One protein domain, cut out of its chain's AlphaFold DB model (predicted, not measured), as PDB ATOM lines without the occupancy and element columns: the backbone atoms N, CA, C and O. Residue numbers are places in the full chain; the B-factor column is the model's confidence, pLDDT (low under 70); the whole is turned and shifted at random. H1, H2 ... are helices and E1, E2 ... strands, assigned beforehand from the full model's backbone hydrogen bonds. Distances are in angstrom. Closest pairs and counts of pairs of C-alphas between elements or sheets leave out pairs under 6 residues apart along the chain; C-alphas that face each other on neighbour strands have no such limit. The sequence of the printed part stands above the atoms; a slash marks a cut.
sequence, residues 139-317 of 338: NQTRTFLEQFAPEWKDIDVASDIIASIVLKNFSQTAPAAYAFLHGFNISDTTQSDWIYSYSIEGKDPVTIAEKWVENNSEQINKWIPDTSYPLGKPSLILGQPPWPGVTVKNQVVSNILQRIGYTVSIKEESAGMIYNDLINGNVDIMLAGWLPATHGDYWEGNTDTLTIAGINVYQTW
ATOM      1  N   ASN A 139     132.392  40.011  23.622       95.44
ATOM      2  CA  ASN A 139     131.215  40.463  24.372       95.44
ATOM      3  C   ASN A 139     131.587  41.578  25.360       95.44
ATOM      4  O   ASN A 139     130.931  42.616  25.378       95.44
ATOM      5  N   GLN A 140     132.678  41.403  26.117       95.94
ATOM      6  CA  GLN A 140     133.245  42.454  26.974       95.94
ATOM      7  C   GLN A 140     133.585  43.702  26.150       95.94
ATOM      8  O   GLN A 140     133.256  44.814  26.553       95.94
ATOM      9  N   THR A 141     134.178  43.515  24.966       96.69
ATOM     10  CA  THR A 141     134.508  44.611  24.041       96.69
ATOM     11  C   THR A 141     133.255  45.335  23.551       96.69
ATOM     12  O   THR A 141     133.220  46.562  23.570       96.69
ATOM     13  N   ARG A 142     132.181  44.616  23.194       96.56
ATOM     14  CA  ARG A 142     130.908  45.238  22.801       96.56
ATOM     15  C   ARG A 142     130.295  46.068  23.932       96.56
ATOM     16  O   ARG A 142     129.983  47.232  23.704       96.56
ATOM     17  N   THR A 143     130.196  45.523  25.145       96.75
ATOM     18  CA  THR A 143     129.683  46.262  26.315       96.75
ATOM     19  C   THR A 143     130.557  47.470  26.667       96.75
ATOM     20  O   THR A 143     130.038  48.535  26.993       96.75
ATOM     21  N   PHE A 144     131.881  47.349  26.536       97.38
ATOM     22  CA  PHE A 144     132.804  48.471  26.693       97.38
ATOM     23  C   PHE A 144     132.527  49.589  25.673       97.38
ATOM     24  O   PHE A 144     132.435  50.756  26.054       97.38
ATOM     25  N   LEU A 145     132.347  49.251  24.390       97.44
ATOM     26  CA  LEU A 145     132.029  50.234  23.349       97.44
ATOM     27  C   LEU A 145     130.655  50.881  23.582       97.44
ATOM     28  O   LEU A 145     130.536  52.097  23.480       97.44
ATOM     29  N   GLU A 146     129.637  50.104  23.958       97.31
ATOM     30  CA  GLU A 146     128.303  50.614  24.317       97.31
ATOM     31  C   GLU A 146     128.345  51.638  25.468       97.31
ATOM     32  O   GLU A 146     127.573  52.597  25.455       97.31
ATOM     33  N   GLN A 147     129.254  51.463  26.435       97.06
ATOM     34  CA  GLN A 147     129.395  52.339  27.602       97.06
ATOM     35  C   GLN A 147     130.303  53.560  27.364       97.06
ATOM     36  O   GLN A 147     129.984  54.653  27.833       97.06
ATOM     37  N   PHE A 148     131.440  53.387  26.683       97.12
ATOM     38  CA  PHE A 148     132.522  54.386  26.631       97.12
ATOM     39  C   PHE A 148     132.812  54.955  25.238       97.12
ATOM     40  O   PHE A 148     133.491  55.975  25.130       97.12
ATOM     41  N   ALA A 149     132.332  54.307  24.176       96.69
ATOM     42  CA  ALA A 149     132.620  54.666  22.789       96.69
ATOM     43  C   ALA A 149     131.404  54.387  21.870       96.69
ATOM     44  O   ALA A 149     131.543  53.694  20.856       96.69
ATOM     45  N   PRO A 150     130.191  54.883  22.211       96.88
ATOM     46  CA  PRO A 150     128.933  54.413  21.618       96.88
ATOM     47  C   PRO A 150     128.799  54.711  20.119       96.88
ATOM     48  O   PRO A 150     128.036  54.037  19.431       96.88
ATOM     49  N   GLU A 151     129.564  55.672  19.602       95.69
ATOM     50  CA  GLU A 151     129.679  55.994  18.173       95.69
ATOM     51  C   GLU A 151     130.266  54.829  17.350       95.69
ATOM     52  O   GLU A 151     129.977  54.700  16.163       95.69
ATOM     53  N   TRP A 152     131.022  53.932  17.995       96.31
ATOM     54  CA  TRP A 152     131.639  52.751  17.385       96.31
ATOM     55  C   TRP A 152     131.050  51.415  17.874       96.31
ATOM     56  O   TRP A 152     131.553  50.362  17.497       96.31
ATOM     57  N   LYS A 153     129.975  51.402  18.678       94.94
ATOM     58  CA  LYS A 153     129.392  50.165  19.259       94.94
ATOM     59  C   LYS A 153     128.990  49.084  18.236       94.94
ATOM     60  O   LYS A 153     128.873  47.910  18.586       94.94
ATOM     61  N   ASP A 154     128.749  49.491  16.989       93.88
ATOM     62  CA  ASP A 154     128.278  48.638  15.892       93.88
ATOM     63  C   ASP A 154     129.417  48.112  14.992       93.88
ATOM     64  O   ASP A 154     129.140  47.415  14.015       93.88
ATOM     65  N   ILE A 155     130.690  48.407  15.300       92.19
ATOM     66  CA  ILE A 155     131.822  47.781  14.596       92.19
ATOM     67  C   ILE A 155     131.918  46.281  14.933       92.19
ATOM     68  O   ILE A 155     131.437  45.807  15.971       92.19
ATOM     69  N   ASP A 156     132.567  45.528  14.047       90.81
ATOM     70  CA  ASP A 156     132.930  44.136  14.306       90.81
ATOM     71  C   ASP A 156     134.243  44.056  15.102       90.81
ATOM     72  O   ASP A 156     135.209  44.751  14.777       90.81
ATOM     73  N   VAL A 157     134.260  43.217  16.141       89.25
ATOM     74  CA  VAL A 157     135.390  43.026  17.066       89.25
ATOM     75  C   VAL A 157     135.549  41.549  17.418       89.25
ATOM     76  O   VAL A 157     134.590  40.889  17.818       89.25
ATOM     77  N   ALA A 158     136.776  41.039  17.311       86.81
ATOM     78  CA  ALA A 158     137.144  39.681  17.728       86.81
ATOM     79  C   ALA A 158     137.799  39.634  19.125       86.81
ATOM     80  O   ALA A 158     137.787  38.598  19.793       86.81
ATOM     81  N   SER A 159     138.382  40.754  19.547       93.62
ATOM     82  CA  SER A 159     139.135  40.961  20.784       93.62
ATOM     83  C   SER A 159     139.158  42.469  21.077       93.62
ATOM     84  O   SER A 159     138.292  43.189  20.581       93.62
ATOM     85  N   ASP A 160     140.149  42.946  21.828       96.06
ATOM     86  CA  ASP A 160     140.390  44.364  22.085       96.06
ATOM     87  C   ASP A 160     140.431  45.225  20.810       96.06
ATOM     88  O   ASP A 160     140.896  44.810  19.745       96.06
ATOM     89  N   ILE A 161     140.034  46.483  20.959       96.69
ATOM     90  CA  ILE A 161     140.343  47.565  20.025       96.69
ATOM     91  C   ILE A 161     141.712  48.183  20.348       96.69
ATOM     92  O   ILE A 161     142.168  48.125  21.490       96.69
ATOM     93  N   ILE A 162     142.333  48.874  19.384       97.69
ATOM     94  CA  ILE A 162     143.420  49.824  19.675       97.69
ATOM     95  C   ILE A 162     142.866  51.247  19.590       97.69
ATOM     96  O   ILE A 162     142.584  51.765  18.507       97.69
ATOM     97  N   ALA A 163     142.707  51.882  20.748       97.94
ATOM     98  CA  ALA A 163     142.190  53.233  20.895       97.94
ATOM     99  C   ALA A 163     143.280  54.317  20.849       97.94
ATOM    100  O   ALA A 163     144.441  54.098  21.216       97.94
ATOM    101  N   SER A 164     142.854  55.513  20.449       98.56
ATOM    102  CA  SER A 164     143.533  56.793  20.650       98.56
ATOM    103  C   SER A 164     142.980  57.423  21.935       98.56
ATOM    104  O   SER A 164     141.874  57.968  21.928       98.56
ATOM    105  N   ILE A 165     143.707  57.309  23.048       98.69
ATOM    106  CA  ILE A 165     143.274  57.764  24.382       98.69
ATOM    107  C   ILE A 165     143.834  59.158  24.674       98.69
ATOM    108  O   ILE A 165     145.011  59.418  24.424       98.69
ATOM    109  N   VAL A 166     142.987  60.028  25.226       98.81
ATOM    110  CA  VAL A 166     143.288  61.421  25.598       98.81
ATOM    111  C   VAL A 166     142.552  61.804  26.895       98.81
ATOM    112  O   VAL A 166     141.677  61.069  27.360       98.81
ATOM    113  N   LEU A 167     142.852  62.968  27.478       98.56
ATOM    114  CA  LEU A 167     142.031  63.564  28.545       98.56
ATOM    115  C   LEU A 167     140.637  63.970  28.026       98.56
ATOM    116  O   LEU A 167     140.509  64.431  26.893       98.56
ATOM    117  N   LYS A 168     139.587  63.898  28.861       97.81
ATOM    118  CA  LYS A 168     138.211  64.292  28.465       97.81
ATOM    119  C   LYS A 168     138.099  65.704  27.889       97.81
ATOM    120  O   LYS A 168     137.274  65.935  27.012       97.81
ATOM    121  N   ASN A 169     138.927  66.639  28.357       97.56
ATOM    122  CA  ASN A 169     138.932  68.024  27.883       97.56
ATOM    123  C   ASN A 169     139.733  68.246  26.582       97.56
ATOM    124  O   ASN A 169     139.805  69.379  26.103       97.56
ATOM    125  N   PHE A 170     140.329  67.203  25.986       98.44
ATOM    126  CA  PHE A 170     141.175  67.333  24.794       98.44
ATOM    127  C   PHE A 170     140.416  67.875  23.573       98.44
ATOM    128  O   PHE A 170     140.962  68.652  22.793       98.44
ATOM    129  N   SER A 171     139.118  67.572  23.461       97.44
ATOM    130  CA  SER A 171     138.225  68.151  22.447       97.44
ATOM    131  C   SER A 171     137.972  69.658  22.619       97.44
ATOM    132  O   SER A 171     137.443  70.285  21.703       97.44
ATOM    133  N   GLN A 172     138.368  70.265  23.747       97.88
ATOM    134  CA  GLN A 172     138.405  71.722  23.942       97.88
ATOM    135  C   GLN A 172     139.834  72.282  23.904       97.88
ATOM    136  O   GLN A 172     140.027  73.401  23.431       97.88
ATOM    137  N   THR A 173     140.838  71.546  24.400       98.00
ATOM    138  CA  THR A 173     142.224  72.047  24.482       98.00
ATOM    139  C   THR A 173     143.018  71.878  23.187       98.00
ATOM    140  O   THR A 173     143.888  72.707  22.933       98.00
ATOM    141  N   ALA A 174     142.709  70.891  22.341       98.50
ATOM    142  CA  ALA A 174     143.273  70.732  20.996       98.50
ATOM    143  C   ALA A 174     142.218  70.213  19.983       98.50
ATOM    144  O   ALA A 174     142.307  69.072  19.516       98.50
ATOM    145  N   PRO A 175     141.203  71.028  19.620       98.44
ATOM    146  CA  PRO A 175     140.052  70.565  18.836       98.44
ATOM    147  C   PRO A 175     140.397  69.954  17.469       98.44
ATOM    148  O   PRO A 175     139.806  68.941  17.097       98.44
ATOM    149  N   ALA A 176     141.367  70.514  16.735       98.44
ATOM    150  CA  ALA A 176     141.794  69.955  15.449       98.44
ATOM    151  C   ALA A 176     142.491  68.585  15.593       98.44
ATOM    152  O   ALA A 176     142.228  67.676  14.807       98.44
ATOM    153  N   ALA A 177     143.317  68.385  16.627       98.62
ATOM    154  CA  ALA A 177     143.905  67.080  16.930       98.62
ATOM    155  C   ALA A 177     142.840  66.052  17.329       98.62
ATOM    156  O   ALA A 177     142.896  64.920  16.857       98.62
ATOM    157  N   TYR A 178     141.848  66.434  18.144       98.56
ATOM    158  CA  TYR A 178     140.739  65.540  18.493       98.56
ATOM    159  C   TYR A 178     139.958  65.105  17.243       98.56
ATOM    160  O   TYR A 178     139.746  63.912  17.041       98.56
ATOM    161  N   ALA A 179     139.588  66.050  16.370       98.19
ATOM    162  CA  ALA A 179     138.870  65.757  15.128       98.19
ATOM    163  C   ALA A 179     139.668  64.837  14.184       98.19
ATOM    164  O   ALA A 179     139.109  63.890  13.630       98.19
ATOM    165  N   PHE A 180     140.982  65.053  14.067       98.56
ATOM    166  CA  PHE A 180     141.871  64.153  13.335       98.56
ATOM    167  C   PHE A 180     141.899  62.736  13.938       98.56
ATOM    168  O   PHE A 180     141.694  61.754  13.222       98.56
ATOM    169  N   LEU A 181     142.116  62.615  15.254       98.44
ATOM    170  CA  LEU A 181     142.186  61.321  15.947       98.44
ATOM    171  C   LEU A 181     140.876  60.532  15.868       98.44
ATOM    172  O   LEU A 181     140.917  59.305  15.875       98.44
ATOM    173  N   HIS A 182     139.742  61.230  15.790       97.44
ATOM    174  CA  HIS A 182     138.411  60.648  15.657       97.44
ATOM    175  C   HIS A 182     138.191  59.977  14.291       97.44
ATOM    176  O   HIS A 182     137.586  58.908  14.218       97.44
ATOM    177  N   GLY A 183     138.730  60.559  13.211       95.62
ATOM    178  CA  GLY A 183     138.710  59.952  11.875       95.62
ATOM    179  C   GLY A 183     139.810  58.906  11.635       95.62
ATOM    180  O   GLY A 183     139.619  57.984  10.836       95.62
ATOM    181  N   PHE A 184     140.960  59.039  12.303       97.69
ATOM    182  CA  PHE A 184     142.159  58.229  12.068       97.69
ATOM    183  C   PHE A 184     141.970  56.738  12.402       97.69
ATOM    184  O   PHE A 184     141.865  56.350  13.564       97.69
ATOM    185  N   ASN A 185     142.010  55.891  11.368       95.94
ATOM    186  CA  ASN A 185     141.972  54.433  11.487       95.94
ATOM    187  C   ASN A 185     142.791  53.747  10.382       95.94
ATOM    188  O   ASN A 185     142.882  54.247   9.264       95.94
ATOM    189  N   ILE A 186     143.393  52.601  10.683       96.19
ATOM    190  CA  ILE A 186     144.187  51.806   9.737       96.19
ATOM    191  C   ILE A 186     143.772  50.335   9.797       96.19
ATOM    192  O   ILE A 186     143.214  49.870  10.791       96.19
ATOM    193  N   SER A 187     144.065  49.580   8.738       93.62
ATOM    194  CA  SER A 187     143.887  48.130   8.771       93.62
ATOM    195  C   SER A 187     144.953  47.449   9.634       93.62
ATOM    196  O   SER A 187     146.085  47.924   9.775       93.62
ATOM    197  N   ASP A 188     144.600  46.274  10.141       90.56
ATOM    198  CA  ASP A 188     145.517  45.287  10.707       90.56
ATOM    199  C   ASP A 188     146.674  44.961   9.745       90.56
ATOM    200  O   ASP A 188     147.830  44.887  10.166       90.56
ATOM    201  N   THR A 189     146.395  44.858   8.441       91.75
ATOM    202  CA  THR A 189     147.417  44.679   7.399       91.75
ATOM    203  C   THR A 189     148.378  45.866   7.320       91.75
ATOM    204  O   THR A 189     149.587  45.659   7.330       91.75
ATOM    205  N   THR A 190     147.876  47.106   7.363       95.31
ATOM    206  CA  THR A 190     148.708  48.323   7.333       95.31
ATOM    207  C   THR A 190     149.646  48.375   8.535       95.31
ATOM    208  O   THR A 190     150.841  48.626   8.379       95.31
ATOM    209  N   GLN A 191     149.135  48.095   9.740       95.69
ATOM    210  CA  GLN A 191     149.982  48.074  10.933       95.69
ATOM    211  C   GLN A 191     150.956  46.880  10.922       95.69
ATOM    212  O   GLN A 191     152.078  47.014  11.405       95.69
ATOM    213  N   SER A 192     150.583  45.737  10.336       93.88
ATOM    214  CA  SER A 192     151.482  44.582  10.177       93.88
ATOM    215  C   SER A 192     152.642  44.878   9.219       93.88
ATOM    216  O   SER A 192     153.786  44.572   9.554       93.88
ATOM    217  N   ASP A 193     152.380  45.536   8.086       94.62
ATOM    218  CA  ASP A 193     153.399  45.953   7.110       94.62
ATOM    219  C   ASP A 193     154.377  46.986   7.702       94.62
ATOM    220  O   ASP A 193     155.583  46.945   7.431       94.62
ATOM    221  N   TRP A 194     153.884  47.892   8.556       96.75
ATOM    222  CA  TRP A 194     154.721  48.817   9.328       96.75
ATOM    223  C   TRP A 194     155.633  48.082  10.318       96.75
ATOM    224  O   TRP A 194     156.836  48.337  10.341       96.75
ATOM    225  N   ILE A 195     155.083  47.147  11.105       94.88
ATOM    226  CA  ILE A 195     155.856  46.336  12.063       94.88
ATOM    227  C   ILE A 195     156.894  45.482  11.325       94.88
ATOM    228  O   ILE A 195     158.016  45.348  11.802       94.88
ATOM    229  N   TYR A 196     156.563  44.941  10.150       94.00
ATOM    230  CA  TYR A 196     157.501  44.171   9.329       94.00
ATOM    231  C   TYR A 196     158.651  45.050   8.831       94.00
ATOM    232  O   TYR A 196     159.822  44.708   9.005       94.00
ATOM    233  N   SER A 197     158.319  46.221   8.287       95.19
ATOM    234  CA  SER A 197     159.304  47.189   7.800       95.19
ATOM    235  C   SER A 197     160.280  47.624   8.901       95.19
ATOM    236  O   SER A 197     161.472  47.776   8.639       95.19
ATOM    237  N   TYR A 198     159.785  47.803  10.128       95.12
ATOM    238  CA  TYR A 198     160.581  48.209  11.285       95.12
ATOM    239  C   TYR A 198     161.368  47.033  11.892       95.12
ATOM    240  O   TYR A 198     162.593  47.017  11.819       95.12
ATOM    241  N   SER A 199     160.687  46.015  12.431       91.31
ATOM    242  CA  SER A 199     161.311  44.941  13.225       91.31
ATOM    243  C   SER A 199     161.973  43.825  12.410       91.31
ATOM    244  O   SER A 199     162.825  43.130  12.950       91.31
ATOM    245  N   ILE A 200     161.589  43.607  11.144       89.62
ATOM    246  CA  ILE A 200     162.147  42.521  10.310       89.62
ATOM    247  C   ILE A 200     163.127  43.061   9.265       89.62
ATOM    248  O   ILE A 200     164.189  42.476   9.058       89.62
ATOM    249  N   GLU A 201     162.803  44.178   8.609       92.44
ATOM    250  CA  GLU A 201     163.705  44.809   7.632       92.44
ATOM    251  C   GLU A 201     164.665  45.843   8.251       92.44
ATOM    252  O   GLU A 201     165.542  46.344   7.547       92.44
ATOM    253  N   GLY A 202     164.516  46.172   9.541       93.69
ATOM    254  CA  GLY A 202     165.400  47.097  10.260       93.69
ATOM    255  C   GLY A 202     165.330  48.548   9.771       93.69
ATOM    256  O   GLY A 202     166.314  49.279   9.888       93.69
ATOM    257  N   LYS A 203     164.213  48.970   9.160       96.81
ATOM    258  CA  LYS A 203     164.071  50.326   8.607       96.81
ATOM    259  C   LYS A 203     163.684  51.323   9.692       96.81
ATOM    260  O   LYS A 203     162.840  51.052  10.541       96.81
ATOM    261  N   ASP A 204     164.260  52.516   9.594       97.44
ATOM    262  CA  ASP A 204     163.938  53.650  10.455       97.44
ATOM    263  C   ASP A 204     162.428  54.006  10.407       97.44
ATOM    264  O   ASP A 204     161.856  54.128   9.316       97.44
ATOM    265  N   PRO A 205     161.758  54.183  11.565       97.56
ATOM    266  CA  PRO A 205     160.316  54.410  11.630       97.56
ATOM    267  C   PRO A 205     159.880  55.768  11.068       97.56
ATOM    268  O   PRO A 205     158.738  55.873  10.617       97.56
ATOM    269  N   VAL A 206     160.757  56.782  11.034       97.81
ATOM    270  CA  VAL A 206     160.459  58.066  10.372       97.81
ATOM    271  C   VAL A 206     160.361  57.850   8.861       97.81
ATOM    272  O   VAL A 206     159.349  58.187   8.257       97.81
ATOM    273  N   THR A 207     161.340  57.166   8.270       98.06
ATOM    274  CA  THR A 207     161.396  56.813   6.844       98.06
ATOM    275  C   THR A 207     160.204  55.949   6.411       98.06
ATOM    276  O   THR A 207     159.661  56.134   5.317       98.06
ATOM    277  N   ILE A 208     159.759  55.004   7.255       98.12
ATOM    278  CA  ILE A 208     158.535  54.220   7.000       98.12
ATOM    279  C   ILE A 208     157.310  55.146   6.992       98.12
ATOM    280  O   ILE A 208     156.482  55.064   6.080       98.12
ATOM    281  N   ALA A 209     157.206  56.032   7.986       97.94
ATOM    282  CA  ALA A 209     156.079  56.939   8.139       97.94
ATOM    283  C   ALA A 209     155.980  57.963   7.005       97.94
ATOM    284  O   ALA A 209     154.919  58.075   6.398       97.94
ATOM    285  N   GLU A 210     157.065  58.664   6.670       97.06
ATOM    286  CA  GLU A 210     157.118  59.633   5.568       97.06
ATOM    287  C   GLU A 210     156.636  58.997   4.263       97.06
ATOM    288  O   GLU A 210     155.663  59.464   3.665       97.06
ATOM    289  N   LYS A 211     157.228  57.856   3.888       97.62
ATOM    290  CA  LYS A 211     156.849  57.118   2.681       97.62
ATOM    291  C   LYS A 211     155.386  56.669   2.712       97.62
ATOM    292  O   LYS A 211     154.713  56.725   1.680       97.62
ATOM    293  N   TRP A 212     154.867  56.203   3.850       97.88
ATOM    294  CA  TRP A 212     153.454  55.827   3.937       97.88
ATOM    295  C   TRP A 212     152.541  57.050   3.779       97.88
ATOM    296  O   TRP A 212     151.576  56.995   3.015       97.88
ATOM    297  N   VAL A 213     152.863  58.168   4.433       97.25
ATOM    298  CA  VAL A 213     152.052  59.393   4.415       97.25
ATOM    299  C   VAL A 213     152.049  60.052   3.028       97.25
ATOM    300  O   VAL A 213     151.005  60.536   2.592       97.25
ATOM    301  N   GLU A 214     153.159  60.019   2.287       95.88
ATOM    302  CA  GLU A 214     153.193  60.413   0.869       95.88
ATOM    303  C   GLU A 214     152.189  59.603   0.033       95.88
ATOM    304  O   GLU A 214     151.300  60.168  -0.612       95.88
ATOM    305  N   ASN A 215     152.297  58.271   0.088       97.38
ATOM    306  CA  ASN A 215     151.535  57.357  -0.767       97.38
ATOM    307  C   ASN A 215     150.038  57.260  -0.408       97.38
ATOM    308  O   ASN A 215     149.251  56.825  -1.244       97.38
ATOM    309  N   ASN A 216     149.624  57.698   0.788       97.31
ATOM    310  CA  ASN A 216     148.234  57.616   1.266       97.31
ATOM    311  C   ASN A 216     147.552  58.992   1.406       97.31
ATOM    312  O   ASN A 216     146.563  59.142   2.127       97.31
ATOM    313  N   SER A 217     148.052  60.009   0.695       95.00
ATOM    314  CA  SER A 217     147.577  61.400   0.793       95.00
ATOM    315  C   SER A 217     146.052  61.571   0.628       95.00
ATOM    316  O   SER A 217     145.459  62.395   1.317       95.00
ATOM    317  N   GLU A 218     145.377  60.780  -0.219       95.62
ATOM    318  CA  GLU A 218     143.909  60.855  -0.380       95.62
ATOM    319  C   GLU A 218     143.136  60.363   0.861       95.62
ATOM    320  O   GLU A 218     142.055  60.865   1.164       95.62
ATOM    321  N   GLN A 219     143.681  59.388   1.594       95.25
ATOM    322  CA  GLN A 219     143.107  58.893   2.848       95.25
ATOM    323  C   GLN A 219     143.350  59.897   3.981       95.25
ATOM    324  O   GLN A 219     142.428  60.243   4.713       95.25
ATOM    325  N   ILE A 220     144.565  60.444   4.060       96.19
ATOM    326  CA  ILE A 220     144.957  61.445   5.062       96.19
ATOM    327  C   ILE A 220     144.152  62.743   4.926       96.19
ATOM    328  O   ILE A 220     143.703  63.294   5.929       96.19
ATOM    329  N   ASN A 221     143.873  63.187   3.698       95.12
ATOM    330  CA  ASN A 221     143.034  64.362   3.438       95.12
ATOM    331  C   ASN A 221     141.560  64.183   3.864       95.12
ATOM    332  O   ASN A 221     140.818  65.160   3.861       95.12
ATOM    333  N   LYS A 222     141.124  62.966   4.230       95.75
ATOM    334  CA  LYS A 222     139.799  62.691   4.822       95.75
ATOM    335  C   LYS A 222     139.825  62.680   6.358       95.75
ATOM    336  O   LYS A 222     138.767  62.607   6.973       95.75
ATOM    337  N   TRP A 223     141.013  62.733   6.966       96.88
ATOM    338  CA  TRP A 223     141.212  62.821   8.419       96.88
ATOM    339  C   TRP A 223     141.638  64.208   8.881       96.88
ATOM    340  O   TRP A 223     141.348  64.586  10.010       96.88
ATOM    341  N   ILE A 224     142.350  64.961   8.040       95.19
ATOM    342  CA  ILE A 224     142.691  66.355   8.331       95.19
ATOM    343  C   ILE A 224     141.379  67.161   8.404       95.19
ATOM    344  O   ILE A 224     140.658  67.207   7.403       95.19
ATOM    345  N   PRO A 225     141.044  67.779   9.553       93.62
ATOM    346  CA  PRO A 225     139.848  68.605   9.671       93.62
ATOM    347  C   PRO A 225     139.994  69.900   8.865       93.62
ATOM    348  O   PRO A 225     141.105  70.358   8.585       93.62
ATOM    349  N   ASP A 226     138.867  70.525   8.523       91.94
ATOM    350  CA  ASP A 226     138.890  71.846   7.897       91.94
ATOM    351  C   ASP A 226     139.293  72.960   8.886       91.94
ATOM    352  O   ASP A 226     139.351  72.781  10.106       91.94
ATOM    353  N   THR A 227     139.567  74.150   8.349       89.19
ATOM    354  CA  THR A 227     140.090  75.296   9.108       89.19
ATOM    355  C   THR A 227     139.095  75.935  10.088       89.19
ATOM    356  O   THR A 227     139.433  76.947  10.700       89.19
ATOM    357  N   SER A 228     137.873  75.409  10.241       92.50
ATOM    358  CA  SER A 228     136.960  75.815  11.321       92.50
ATOM    359  C   SER A 228     137.348  75.221  12.679       92.50
ATOM    360  O   SER A 228     136.998  75.797  13.711       92.50
ATOM    361  N   TYR A 229     138.118  74.127  12.698       94.56
ATOM    362  CA  TYR A 229     138.656  73.528  13.916       94.56
ATOM    363  C   TYR A 229     139.919  74.288  14.360       94.56
ATOM    364  O   TYR A 229     140.942  74.230  13.675       94.56
ATOM    365  N   PRO A 230     139.905  75.004  15.502       96.69
ATOM    366  CA  PRO A 230     141.085  75.719  15.968       96.69
ATOM    367  C   PRO A 230     142.145  74.744  16.500       96.69
ATOM    368  O   PRO A 230     141.832  73.703  17.079       96.69
ATOM    369  N   LEU A 231     143.418  75.125  16.358       96.81
ATOM    370  CA  LEU A 231     144.562  74.317  16.794       96.81
ATOM    371  C   LEU A 231     144.566  74.077  18.318       96.81
ATOM    372  O   LEU A 231     144.843  72.972  18.778       96.81
ATOM    373  N   GLY A 232     144.228  75.097  19.114       97.31
ATOM    374  CA  GLY A 232     144.309  75.022  20.575       97.31
ATOM    375  C   GLY A 232     145.761  74.996  21.069       97.31
ATOM    376  O   GLY A 232     146.549  75.867  20.701       97.31
ATOM    377  N   LYS A 233     146.116  74.017  21.911       95.56
ATOM    378  CA  LYS A 233     147.471  73.777  22.436       95.56
ATOM    379  C   LYS A 233     148.437  73.499  21.266       95.56
ATOM    380  O   LYS A 233     148.327  72.446  20.650       95.56
ATOM    381  N   PRO A 234     149.408  74.379  20.954       96.56
ATOM    382  CA  PRO A 234     150.213  74.260  19.731       96.56
ATOM    383  C   PRO A 234     151.285  73.160  19.784       96.56
ATOM    384  O   PRO A 234     151.876  72.844  18.752       96.56
ATOM    385  N   SER A 235     151.537  72.581  20.962       98.56
ATOM    386  CA  SER A 235     152.533  71.527  21.177       98.56
ATOM    387  C   SER A 235     151.885  70.305  21.820       98.56
ATOM    388  O   SER A 235     151.277  70.435  22.884       98.56
ATOM    389  N   LEU A 236     152.046  69.137  21.197       98.81
ATOM    390  CA  LEU A 236     151.473  67.861  21.630       98.81
ATOM    391  C   LEU A 236     152.565  66.833  21.940       98.81
ATOM    392  O   LEU A 236     153.559  66.741  21.221       98.81
ATOM    393  N   ILE A 237     152.347  66.039  22.986       98.88
ATOM    394  CA  ILE A 237     153.243  64.963  23.415       98.88
ATOM    395  C   ILE A 237     152.533  63.619  23.218       98.88
ATOM    396  O   ILE A 237     151.501  63.363  23.844       98.88
ATOM    397  N   LEU A 238     153.080  62.760  22.356       98.88
ATOM    398  CA  LEU A 238     152.599  61.391  22.150       98.88
ATOM    399  C   LEU A 238     153.296  60.430  23.120       98.88
ATOM    400  O   LEU A 238     154.524  60.421  23.206       98.88
ATOM    401  N   GLY A 239     152.534  59.582  23.804       98.62
ATOM    402  CA  GLY A 239     153.072  58.460  24.569       98.62
ATOM    403  C   GLY A 239     153.467  57.293  23.659       98.62
ATOM    404  O   GLY A 239     152.739  56.944  22.727       98.62
ATOM    405  N   GLN A 240     154.609  56.670  23.940       98.19
ATOM    406  CA  GLN A 240     155.108  55.493  23.234       98.19
ATOM    407  C   GLN A 240     155.515  54.391  24.219       98.19
ATOM    408  O   GLN A 240     156.586  54.486  24.810       98.19
ATOM    409  N   PRO A 241     154.713  53.330  24.414       96.69
ATOM    410  CA  PRO A 241     155.267  52.084  24.925       96.69
ATOM    411  C   PRO A 241     156.227  51.483  23.880       96.69
ATOM    412  O   PRO A 241     156.023  51.711  22.682       96.69
ATOM    413  N   PRO A 242     157.255  50.717  24.289       94.31
ATOM    414  CA  PRO A 242     158.307  50.208  23.405       94.31
ATOM    415  C   PRO A 242     157.832  48.998  22.574       94.31
ATOM    416  O   PRO A 242     158.402  47.909  22.640       94.31
ATOM    417  N   TRP A 243     156.752  49.177  21.807       95.19
ATOM    418  CA  TRP A 243     156.145  48.152  20.956       95.19
ATOM    419  C   TRP A 243     156.159  48.616  19.493       95.19
ATOM    420  O   TRP A 243     155.652  49.701  19.186       95.19
ATOM    421  N   PRO A 244     156.625  47.788  18.543       92.25
ATOM    422  CA  PRO A 244     156.901  48.230  17.172       92.25
ATOM    423  C   PRO A 244     155.663  48.771  16.442       92.25
ATOM    424  O   PRO A 244     155.752  49.660  15.593       92.25
ATOM    425  N   GLY A 245     154.477  48.279  16.816       91.38
ATOM    426  CA  GLY A 245     153.204  48.717  16.251       91.38
ATOM    427  C   GLY A 245     152.815  50.155  16.597       91.38
ATOM    428  O   GLY A 245     152.045  50.746  15.840       91.38
ATOM    429  N   VAL A 246     153.307  50.723  17.702       96.88
ATOM    430  CA  VAL A 246     153.087  52.140  18.029       96.88
ATOM    431  C   VAL A 246     154.261  53.011  17.589       96.88
ATOM    432  O   VAL A 246     154.017  54.127  17.145       96.88
ATOM    433  N   THR A 247     155.492  52.491  17.583       97.62
ATOM    434  CA  THR A 247     156.691  53.231  17.154       97.62
ATOM    435  C   THR A 247     156.536  53.839  15.756       97.62
ATOM    436  O   THR A 247     156.781  55.030  15.573       97.62
ATOM    437  N   VAL A 248     156.035  53.080  14.773       97.94
ATOM    438  CA  VAL A 248     155.746  53.629  13.429       97.94
ATOM    439  C   VAL A 248     154.472  54.492  13.421       97.94
ATOM    440  O   VAL A 248     154.437  55.545  12.783       97.94
ATOM    441  N   LYS A 249     153.429  54.095  14.164       98.19
ATOM    442  CA  LYS A 249     152.135  54.807  14.232       98.19
ATOM    443  C   LYS A 249     152.286  56.231  14.783       98.19
ATOM    444  O   LYS A 249     151.687  57.155  14.239       98.19
ATOM    445  N   ASN A 250     153.125  56.417  15.801       98.69
ATOM    446  CA  ASN A 250     153.450  57.720  16.372       98.69
ATOM    447  C   ASN A 250     154.184  58.618  15.369       98.69
ATOM    448  O   ASN A 250     153.898  59.812  15.328       98.69
ATOM    449  N   GLN A 251     155.062  58.077  14.516       98.62
ATOM    450  CA  GLN A 251     155.715  58.863  13.460       98.62
ATOM    451  C   GLN A 251     154.727  59.263  12.351       98.62
ATOM    452  O   GLN A 251     154.702  60.424  11.936       98.62
ATOM    453  N   VAL A 252     153.840  58.350  11.930       98.62
ATOM    454  CA  VAL A 252     152.763  58.642  10.960       98.62
ATOM    455  C   VAL A 252     151.839  59.743  11.483       98.62
ATOM    456  O   VAL A 252     151.597  60.729  10.786       98.62
ATOM    457  N   VAL A 253     151.365  59.619  12.725       98.69
ATOM    458  CA  VAL A 253     150.504  60.632  13.350       98.69
ATOM    459  C   VAL A 253     151.252  61.942  13.602       98.69
ATOM    460  O   VAL A 253     150.675  62.999  13.366       98.69
ATOM    461  N   SER A 254     152.535  61.910  13.975       98.75
ATOM    462  CA  SER A 254     153.350  63.128  14.106       98.75
ATOM    463  C   SER A 254     153.436  63.897  12.788       98.75
ATOM    464  O   SER A 254     153.199  65.102  12.784       98.75
ATOM    465  N   ASN A 255     153.686  63.222  11.659       98.31
ATOM    466  CA  ASN A 255     153.749  63.871  10.342       98.31
ATOM    467  C   ASN A 255     152.400  64.514   9.958       98.31
ATOM    468  O   ASN A 255     152.367  65.626   9.432       98.31
ATOM    469  N   ILE A 256     151.273  63.858  10.259       98.38
ATOM    470  CA  ILE A 256     149.935  64.394   9.950       98.38
ATOM    471  C   ILE A 256     149.566  65.562  10.884       98.38
ATOM    472  O   ILE A 256     149.093  66.594  10.413       98.38
ATOM    473  N   LEU A 257     149.848  65.464  12.186       98.50
ATOM    474  CA  LEU A 257     149.651  66.562  13.142       98.50
ATOM    475  C   LEU A 257     150.538  67.777  12.814       98.50
ATOM    476  O   LEU A 257     150.078  68.914  12.926       98.50
ATOM    477  N   GLN A 258     151.762  67.564  12.325       98.06
ATOM    478  CA  GLN A 258     152.629  68.635  11.815       98.06
ATOM    479  C   GLN A 258     152.039  69.316  10.569       98.06
ATOM    480  O   GLN A 258     152.098  70.540  10.469       98.06
ATOM    481  N   ARG A 259     151.388  68.570   9.660       95.81
ATOM    482  CA  ARG A 259     150.633  69.145   8.521       95.81
ATOM    483  C   ARG A 259     149.413  69.961   8.962       95.81
ATOM    484  O   ARG A 259     149.062  70.920   8.281       95.81
ATOM    485  N   ILE A 260     148.793  69.611  10.092       97.38
ATOM    486  CA  ILE A 260     147.705  70.382  10.729       97.38
ATOM    487  C   ILE A 260     148.248  71.643  11.443       97.38
ATOM    488  O   ILE A 260     147.509  72.603  11.648       97.38
ATOM    489  N   GLY A 261     149.546  71.679  11.767       97.62
ATOM    490  CA  GLY A 261     150.243  72.837  12.344       97.62
ATOM    491  C   GLY A 261     150.740  72.654  13.782       97.62
ATOM    492  O   GLY A 261     151.211  73.618  14.384       97.62
ATOM    493  N   TYR A 262     150.652  71.447  14.348       98.62
ATOM    494  CA  TYR A 262     151.168  71.151  15.685       98.62
ATOM    495  C   TYR A 262     152.687  70.945  15.689       98.62
ATOM    496  O   TYR A 262     153.246  70.261  14.833       98.62
ATOM    497  N   THR A 263     153.351  71.435  16.735       98.62
ATOM    498  CA  THR A 263     154.643  70.874  17.154       98.62
ATOM    499  C   THR A 263     154.371  69.558  17.875       98.62
ATOM    500  O   THR A 263     153.528  69.518  18.768       98.62
ATOM    501  N   VAL A 264     155.069  68.481  17.515       98.75
ATOM    502  CA  VAL A 264     154.861  67.160  18.127       98.75
ATOM    503  C   VAL A 264     156.179  66.613  18.652       98.75
ATOM    504  O   VAL A 264     157.192  66.665  17.952       98.75
ATOM    505  N   SER A 265     156.158  66.076  19.869       98.62
ATOM    506  CA  SER A 265     157.221  65.237  20.419       98.62
ATOM    507  C   SER A 265     156.665  63.882  20.858       98.62
ATOM    508  O   SER A 265     155.459  63.710  21.044       98.62
ATOM    509  N   ILE A 266     157.554  62.904  21.007       98.75
ATOM    510  CA  ILE A 266     157.230  61.551  21.464       98.75
ATOM    511  C   ILE A 266     157.968  61.316  22.786       98.75
ATOM    512  O   ILE A 266     159.157  61.625  22.887       98.75
ATOM    513  N   LYS A 267     157.270  60.776  23.790       98.38
ATOM    514  CA  LYS A 267     157.840  60.329  25.066       98.38
ATOM    515  C   LYS A 267     157.746  58.806  25.147       98.38
ATOM    516  O   LYS A 267     156.643  58.262  25.190       98.38
ATOM    517  N   GLU A 268     158.893  58.132  25.162       97.38
ATOM    518  CA  GLU A 268     158.966  56.679  25.332       97.38
ATOM    519  C   GLU A 268     159.078  56.303  26.814       97.38
ATOM    520  O   GLU A 268     159.941  56.819  27.519       97.38
ATOM    521  N   GLU A 269     158.163  55.452  27.280       95.69
ATOM    522  CA  GLU A 269     157.968  55.050  28.682       95.69
ATOM    523  C   GLU A 269     157.219  53.703  28.742       95.69
ATOM    524  O   GLU A 269     156.699  53.231  27.734       95.69
ATOM    525  N   SER A 270     157.075  53.078  29.916       94.62
ATOM    526  CA  SER A 270     156.165  51.925  30.051       94.62
ATOM    527  C   SER A 270     154.689  52.341  29.949       94.62
ATOM    528  O   SER A 270     154.318  53.459  30.313       94.62
ATOM    529  N   ALA A 271     153.814  51.429  29.505       94.00
ATOM    530  CA  ALA A 271     152.394  51.728  29.289       94.00
ATOM    531  C   ALA A 271     151.708  52.325  30.534       94.00
ATOM    532  O   ALA A 271     151.053  53.361  30.437       94.00
ATOM    533  N   GLY A 272     151.926  51.740  31.717       94.12
ATOM    534  CA  GLY A 272     151.396  52.273  32.977       94.12
ATOM    535  C   GLY A 272     151.917  53.672  33.340       94.12
ATOM    536  O   GLY A 272     151.167  54.475  33.893       94.12
ATOM    537  N   MET A 273     153.165  54.011  32.991       96.06
ATOM    538  CA  MET A 273     153.682  55.375  33.177       96.06
ATOM    539  C   MET A 273     153.054  56.363  32.185       96.06
ATOM    540  O   MET A 273     152.767  57.489  32.573       96.06
ATOM    541  N   ILE A 274     152.728  55.933  30.964       97.75
ATOM    542  CA  ILE A 274     152.020  56.760  29.972       97.75
ATOM    543  C   ILE A 274     150.578  57.050  30.402       97.75
ATOM    544  O   ILE A 274     150.119  58.179  30.247       97.75
ATOM    545  N   TYR A 275     149.870  56.079  30.989       97.44
ATOM    546  CA  TYR A 275     148.558  56.341  31.594       97.44
ATOM    547  C   TYR A 275     148.662  57.355  32.742       97.44
ATOM    548  O   TYR A 275     147.894  58.315  32.771       97.44
ATOM    549  N   ASN A 276     149.650  57.214  33.632       96.94
ATOM    550  CA  ASN A 276     149.903  58.202  34.686       96.94
ATOM    551  C   ASN A 276     150.226  59.594  34.111       96.94
ATOM    552  O   ASN A 276     149.716  60.594  34.611       96.94
ATOM    553  N   ASP A 277     151.032  59.681  33.054       98.25
ATOM    554  CA  ASP A 277     151.376  60.952  32.415       98.25
ATOM    555  C   ASP A 277     150.198  61.595  31.671       98.25
ATOM    556  O   ASP A 277     150.075  62.817  31.711       98.25
ATOM    557  N   LEU A 278     149.298  60.814  31.059       97.75
ATOM    558  CA  LEU A 278     148.025  61.317  30.522       97.75
ATOM    559  C   LEU A 278     147.194  61.980  31.627       97.75
ATOM    560  O   LEU A 278     146.786  63.129  31.489       97.75
ATOM    561  N   ILE A 279     146.981  61.269  32.740       97.38
ATOM    562  CA  ILE A 279     146.173  61.730  33.884       97.38
ATOM    563  C   ILE A 279     146.738  63.030  34.481       97.38
ATOM    564  O   ILE A 279     145.975  63.904  34.886       97.38
ATOM    565  N   ASN A 280     148.067  63.179  34.503       97.31
ATOM    566  CA  ASN A 280     148.749  64.378  35.000       97.31
ATOM    567  C   ASN A 280     148.957  65.479  33.932       97.31
ATOM    568  O   ASN A 280     149.444  66.556  34.269       97.31
ATOM    569  N   GLY A 281     148.595  65.248  32.664       96.12
ATOM    570  CA  GLY A 281     148.780  66.207  31.563       96.12
ATOM    571  C   GLY A 281     150.219  66.345  31.037       96.12
ATOM    572  O   GLY A 281     150.518  67.293  30.307       96.12
ATOM    573  N   ASN A 282     151.103  65.408  31.391       98.06
ATOM    574  CA  ASN A 282     152.484  65.301  30.900       98.06
ATOM    575  C   ASN A 282     152.568  64.649  29.505       98.06
ATOM    576  O   ASN A 282     153.552  64.836  28.793       98.06
ATOM    577  N   VAL A 283     151.545  63.879  29.123       98.56
ATOM    578  CA  VAL A 283     151.323  63.311  27.784       98.56
ATOM    579  C   VAL A 283     149.924  63.734  27.331       98.56
ATOM    580  O   VAL A 283     149.008  63.807  28.147       98.56
ATOM    581  N   ASP A 284     149.749  64.025  26.042       98.75
ATOM    582  CA  ASP A 284     148.458  64.447  25.478       98.75
ATOM    583  C   ASP A 284     147.667  63.283  24.866       98.75
ATOM    584  O   ASP A 284     146.442  63.238  24.982       98.75
ATOM    585  N   ILE A 285     148.361  62.364  24.180       98.88
ATOM    586  CA  ILE A 285     147.752  61.315  23.350       98.88
ATOM    587  C   ILE A 285     148.505  59.987  23.524       98.88
ATOM    588  O   ILE A 285     149.730  59.945  23.439       98.88
ATOM    589  N   MET A 286     147.768  58.884  23.666       98.44
ATOM    590  CA  MET A 286     148.276  57.505  23.632       98.44
ATOM    591  C   MET A 286     147.609  56.728  22.492       98.44
ATOM    592  O   MET A 286     146.399  56.516  22.516       98.44
ATOM    593  N   LEU A 287     148.389  56.271  21.505       98.56
ATOM    594  CA  LEU A 287     147.884  55.545  20.320       98.56
ATOM    595  C   LEU A 287     147.947  54.009  20.440       98.56
ATOM    596  O   LEU A 287     147.681  53.292  19.471       98.56
ATOM    597  N   ALA A 288     148.312  53.505  21.623       97.12
ATOM    598  CA  ALA A 288     148.395  52.085  21.960       97.12
ATOM    599  C   ALA A 288     147.414  51.702  23.088       97.12
ATOM    600  O   ALA A 288     147.742  50.910  23.972       97.12
ATOM    601  N   GLY A 289     146.215  52.291  23.089       97.38
ATOM    602  CA  GLY A 289     145.162  51.987  24.055       97.38
ATOM    603  C   GLY A 289     144.453  50.665  23.762       97.38
ATOM    604  O   GLY A 289     143.347  50.691  23.236       97.38
ATOM    605  N   TRP A 290     145.078  49.528  24.076       97.56
ATOM    606  CA  TRP A 290     144.471  48.198  23.935       97.56
ATOM    607  C   TRP A 290     143.365  47.985  24.982       97.56
ATOM    608  O   TRP A 290     143.656  47.911  26.177       97.56
ATOM    609  N   LEU A 291     142.099  47.959  24.555       97.25
ATOM    610  CA  LEU A 291     140.931  47.964  25.447       97.25
ATOM    611  C   LEU A 291     139.802  47.056  24.930       97.25
ATOM    612  O   LEU A 291     139.593  47.010  23.718       97.25
ATOM    613  N   PRO A 292     139.012  46.413  25.813       96.38
ATOM    614  CA  PRO A 292     139.011  46.560  27.272       96.38
ATOM    615  C   PRO A 292     139.963  45.637  28.047       96.38
ATOM    616  O   PRO A 292     140.305  45.974  29.175       96.38
ATOM    617  N   ALA A 293     140.355  44.477  27.522       94.81
ATOM    618  CA  ALA A 293     140.967  43.417  28.323       94.81
ATOM    619  C   ALA A 293     142.439  43.684  28.669       94.81
ATOM    620  O   ALA A 293     142.894  43.305  29.744       94.81
ATOM    621  N   THR A 294     143.205  44.319  27.782       96.12
ATOM    622  CA  THR A 294     144.661  44.478  27.945       96.12
ATOM    623  C   THR A 294     145.021  45.619  28.897       96.12
ATOM    624  O   THR A 294     145.891  45.456  29.749       96.12
ATOM    625  N   HIS A 295     144.358  46.774  28.794       96.50
ATOM    626  CA  HIS A 295     144.578  47.937  29.670       96.50
ATOM    627  C   HIS A 295     143.368  48.271  30.563       96.50
ATOM    628  O   HIS A 295     143.210  49.422  30.976       96.50
ATOM    629  N   GLY A 296     142.529  47.276  30.874       94.69
ATOM    630  CA  GLY A 296     141.288  47.438  31.640       94.69
ATOM    631  C   GLY A 296     141.461  48.236  32.930       94.69
ATOM    632  O   GLY A 296     140.845  49.286  33.077       94.69
ATOM    633  N   ASP A 297     142.371  47.834  33.822       91.94
ATOM    634  CA  ASP A 297     142.569  48.523  35.108       91.94
ATOM    635  C   ASP A 297     143.048  49.976  34.955       91.94
ATOM    636  O   ASP A 297     142.694  50.843  35.757       91.94
ATOM    637  N   TYR A 298     143.857  50.256  33.924       94.06
ATOM    638  CA  TYR A 298     144.323  51.613  33.632       94.06
ATOM    639  C   TYR A 298     143.174  52.512  33.156       94.06
ATOM    640  O   TYR A 298     143.205  53.722  33.390       94.06
ATOM    641  N   TRP A 299     142.152  51.932  32.520       94.94
ATOM    642  CA  TRP A 299     140.934  52.629  32.116       94.94
ATOM    643  C   TRP A 299     139.919  52.752  33.256       94.94
ATOM    644  O   TRP A 299     139.464  53.857  33.542       94.94
ATOM    645  N   GLU A 300     139.581  51.649  33.931       92.81
ATOM    646  CA  GLU A 300     138.515  51.564  34.939       92.81
ATOM    647  C   GLU A 300     138.699  52.569  36.083       92.81
ATOM    648  O   GLU A 300     137.760  53.288  36.430       92.81
ATOM    649  N   GLY A 301     139.925  52.704  36.602       89.44
ATOM    650  CA  GLY A 301     140.249  53.688  37.640       89.44
ATOM    651  C   GLY A 301     140.206  55.155  37.184       89.44
ATOM    652  O   GLY A 301     140.281  56.048  38.022       89.44
ATOM    653  N   ASN A 302     140.095  55.415  35.876       95.56
ATOM    654  CA  ASN A 302     140.285  56.735  35.260       95.56
ATOM    655  C   ASN A 302     139.165  57.132  34.282       95.56
ATOM    656  O   ASN A 302     139.310  58.105  33.535       95.56
ATOM    657  N   THR A 303     138.034  56.423  34.309       95.62
ATOM    658  CA  THR A 303     136.859  56.662  33.447       95.62
ATOM    659  C   THR A 303     136.263  58.065  33.570       95.62
ATOM    660  O   THR A 303     135.595  58.526  32.644       95.62
ATOM    661  N   ASP A 304     136.525  58.778  34.668       95.62
ATOM    662  CA  ASP A 304     136.133  60.179  34.848       95.62
ATOM    663  C   ASP A 304     137.105  61.195  34.226       95.62
ATOM    664  O   ASP A 304     136.692  62.313  33.919       95.62
ATOM    665  N   THR A 305     138.345  60.792  33.941       97.38
ATOM    666  CA  THR A 305     139.446  61.663  33.487       97.38
ATOM    667  C   THR A 305     139.797  61.466  32.010       97.38
ATOM    668  O   THR A 305     140.113  62.433  31.312       97.38
ATOM    669  N   LEU A 306     139.726  60.227  31.515       98.12
ATOM    670  CA  LEU A 306     140.107  59.844  30.153       98.12
ATOM    671  C   LEU A 306     138.896  59.738  29.210       98.12
ATOM    672  O   LEU A 306     137.759  59.551  29.642       98.12
ATOM    673  N   THR A 307     139.154  59.840  27.906       98.19
ATOM    674  CA  THR A 307     138.212  59.491  26.835       98.19
ATOM    675  C   THR A 307     138.936  58.818  25.669       98.19
ATOM    676  O   THR A 307     140.142  58.990  25.475       98.19
ATOM    677  N   ILE A 308     138.181  58.081  24.861       98.38
ATOM    678  CA  ILE A 308     138.602  57.660  23.527       98.38
ATOM    679  C   ILE A 308     138.332  58.842  22.589       98.38
ATOM    680  O   ILE A 308     137.202  59.316  22.511       98.38
ATOM    681  N   ALA A 309     139.366  59.341  21.909       98.38
ATOM    682  CA  ALA A 309     139.207  60.327  20.835       98.38
ATOM    683  C   ALA A 309     138.750  59.651  19.535       98.38
ATOM    684  O   ALA A 309     137.899  60.175  18.822       98.38
ATOM    685  N   GLY A 310     139.300  58.464  19.265       97.94
ATOM    686  CA  GLY A 310     138.948  57.602  18.144       97.94
ATOM    687  C   GLY A 310     139.534  56.204  18.294       97.94
ATOM    688  O   GLY A 310     140.408  55.973  19.134       97.94
ATOM    689  N   ILE A 311     139.057  55.261  17.485       97.44
ATOM    690  CA  ILE A 311     139.549  53.880  17.470       97.44
ATOM    691  C   ILE A 311     140.362  53.669  16.196       97.44
ATOM    692  O   ILE A 311     139.825  53.768  15.093       97.44
ATOM    693  N   ASN A 312     141.653  53.375  16.356       96.12
ATOM    694  CA  ASN A 312     142.602  53.376  15.250       96.12
ATOM    695  C   ASN A 312     142.874  51.989  14.635       96.12
ATOM    696  O   ASN A 312     143.302  51.946  13.485       96.12
ATOM    697  N   VAL A 313     142.571  50.882  15.333       95.88
ATOM    698  CA  VAL A 313     142.459  49.517  14.762       95.88
ATOM    699  C   VAL A 313     141.333  48.741  15.458       95.88
ATOM    700  O   VAL A 313     141.222  48.791  16.682       95.88
ATOM    701  N   TYR A 314     140.523  48.012  14.680       89.44
ATOM    702  CA  TYR A 314     139.352  47.254  15.165       89.44
ATOM    703  C   TYR A 314     139.605  45.748  15.328       89.44
ATOM    704  O   TYR A 314     139.111  45.126  16.262       89.44
ATOM    705  N   GLN A 315     140.346  45.150  14.393       87.94
ATOM    706  CA  GLN A 315     140.533  43.702  14.307       87.94
ATOM    707  C   GLN A 315     141.878  43.323  14.921       87.94
ATOM    708  O   GLN A 315     142.930  43.480  14.297       87.94
ATOM    709  N   THR A 316     141.840  42.846  16.163       93.81
ATOM    710  CA  THR A 316     143.028  42.405  16.900       93.81
ATOM    711  C   THR A 316     142.854  40.999  17.473       93.81
ATOM    712  O   THR A 316     141.778  40.398  17.420       93.81
ATOM    713  N   TRP A 317     143.943  40.452  18.004       94.62
ATOM    714  CA  TRP A 317     143.952  39.226  18.799       94.62
ATOM    715  C   TRP A 317     145.158  39.258  19.738       94.62
ATOM    716  O   TRP A 317     146.219  39.713  19.313       94.62
TER     717      TRP A 317
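Overview. This is residues 139 to 317 of the 338 residues of an uncharacterized protein of Candidatus Lokiarchaeota archaeon (UniProt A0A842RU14). What does the model look like? A strongly twisted five-stranded sheet forms the core of three layers, with H3 and H7 on one face and H8 on the other. The hairpin of H4 and H5 packs on H7, on its side away from the sheet, while H1 only grazes the sheet. What is it built of? The printed part has 179 residues, with helices and strands mixed along the chain as H1 E1 H2 H3 H4 H5 H6 E2 H7 E3 H8 E4 H9 E5, and the mixed sheet runs E3 E2 E4 E1 E5. It is compact and rounded, with a radius of gyration of the C-alphas of 15.2 A and spans of 37 by 37 by 31 A.

Arrangement. What follows the first residue? H1, residues 139 to 148, only grazes the sheet of E1, residues 161 to 167, E2, 235 to 240, E3, 263 to 268, E4, 285 to 291, and E5, 306 to 313. E1 is antiparallel to E5, with N 164 and O 310 2.8 A apart, and to E4, with N 163 and O 289 2.8 A apart. E2 is parallel to E4, with N 239 and O 285 2.9 A apart, and to E3, with N 238 and O 265 2.9 A apart. Which helices are on the sheet? H2, residues 170 to 173, only grazes it and touches H3, residues 175 to 183, only at the corner, the closest C-alphas being Ser 171 and Tyr 178, 5.4 A. H3 and H7, residues 244 to 260, are on the same face; E2, H7 and E3 form a strand-helix-strand unit, two parallel neighbour strands joined through a helix, with a right-handed crossover. H8, residues 271 to 280, and H9, 296 to 300, are on the opposite face. What touches H7? H5, residues 205 to 215, touches it at a steep tilt of 54 degrees, the closest C-alphas being Ala 209 and Val 252, 4.7 A. H4, residues 188 to 199, touches residues 244 to 249 of H7 alone, about perpendicular at 74 degrees, closest at Ile 195 and Gly 245, 5.5 A. H6, residues 217 to 220, is close but not clearly touching. Are the helix backbones complete? O i to N i+4 pairs are within hydrogen-bond range throughout H1, H3, H4, H5, H8 and H9, and 10 of 13 in H7; H2 and H6 are too short.

Along the chain. Where does H1 begin? C-alpha 139 is at (131.215, 40.463, 24.372). Which elements are long? H7 measures 24.8 A, E5 18.7 A and E1 18.2 A. Where does E5 end? It bends by 62 degrees at residue 309 and ends with C-alpha 313 at (142.459, 49.517, 14.762).

Size, cuts and confidence. How far does it reach? The two C-alphas farthest apart, Ile 200 and Ser 228, are 41.8 A apart. Is it unbroken and confident? The printed part has no cut, the links H1 to E1 and H6 to E2 are long, and no printed residue is under 70 in pLDDT.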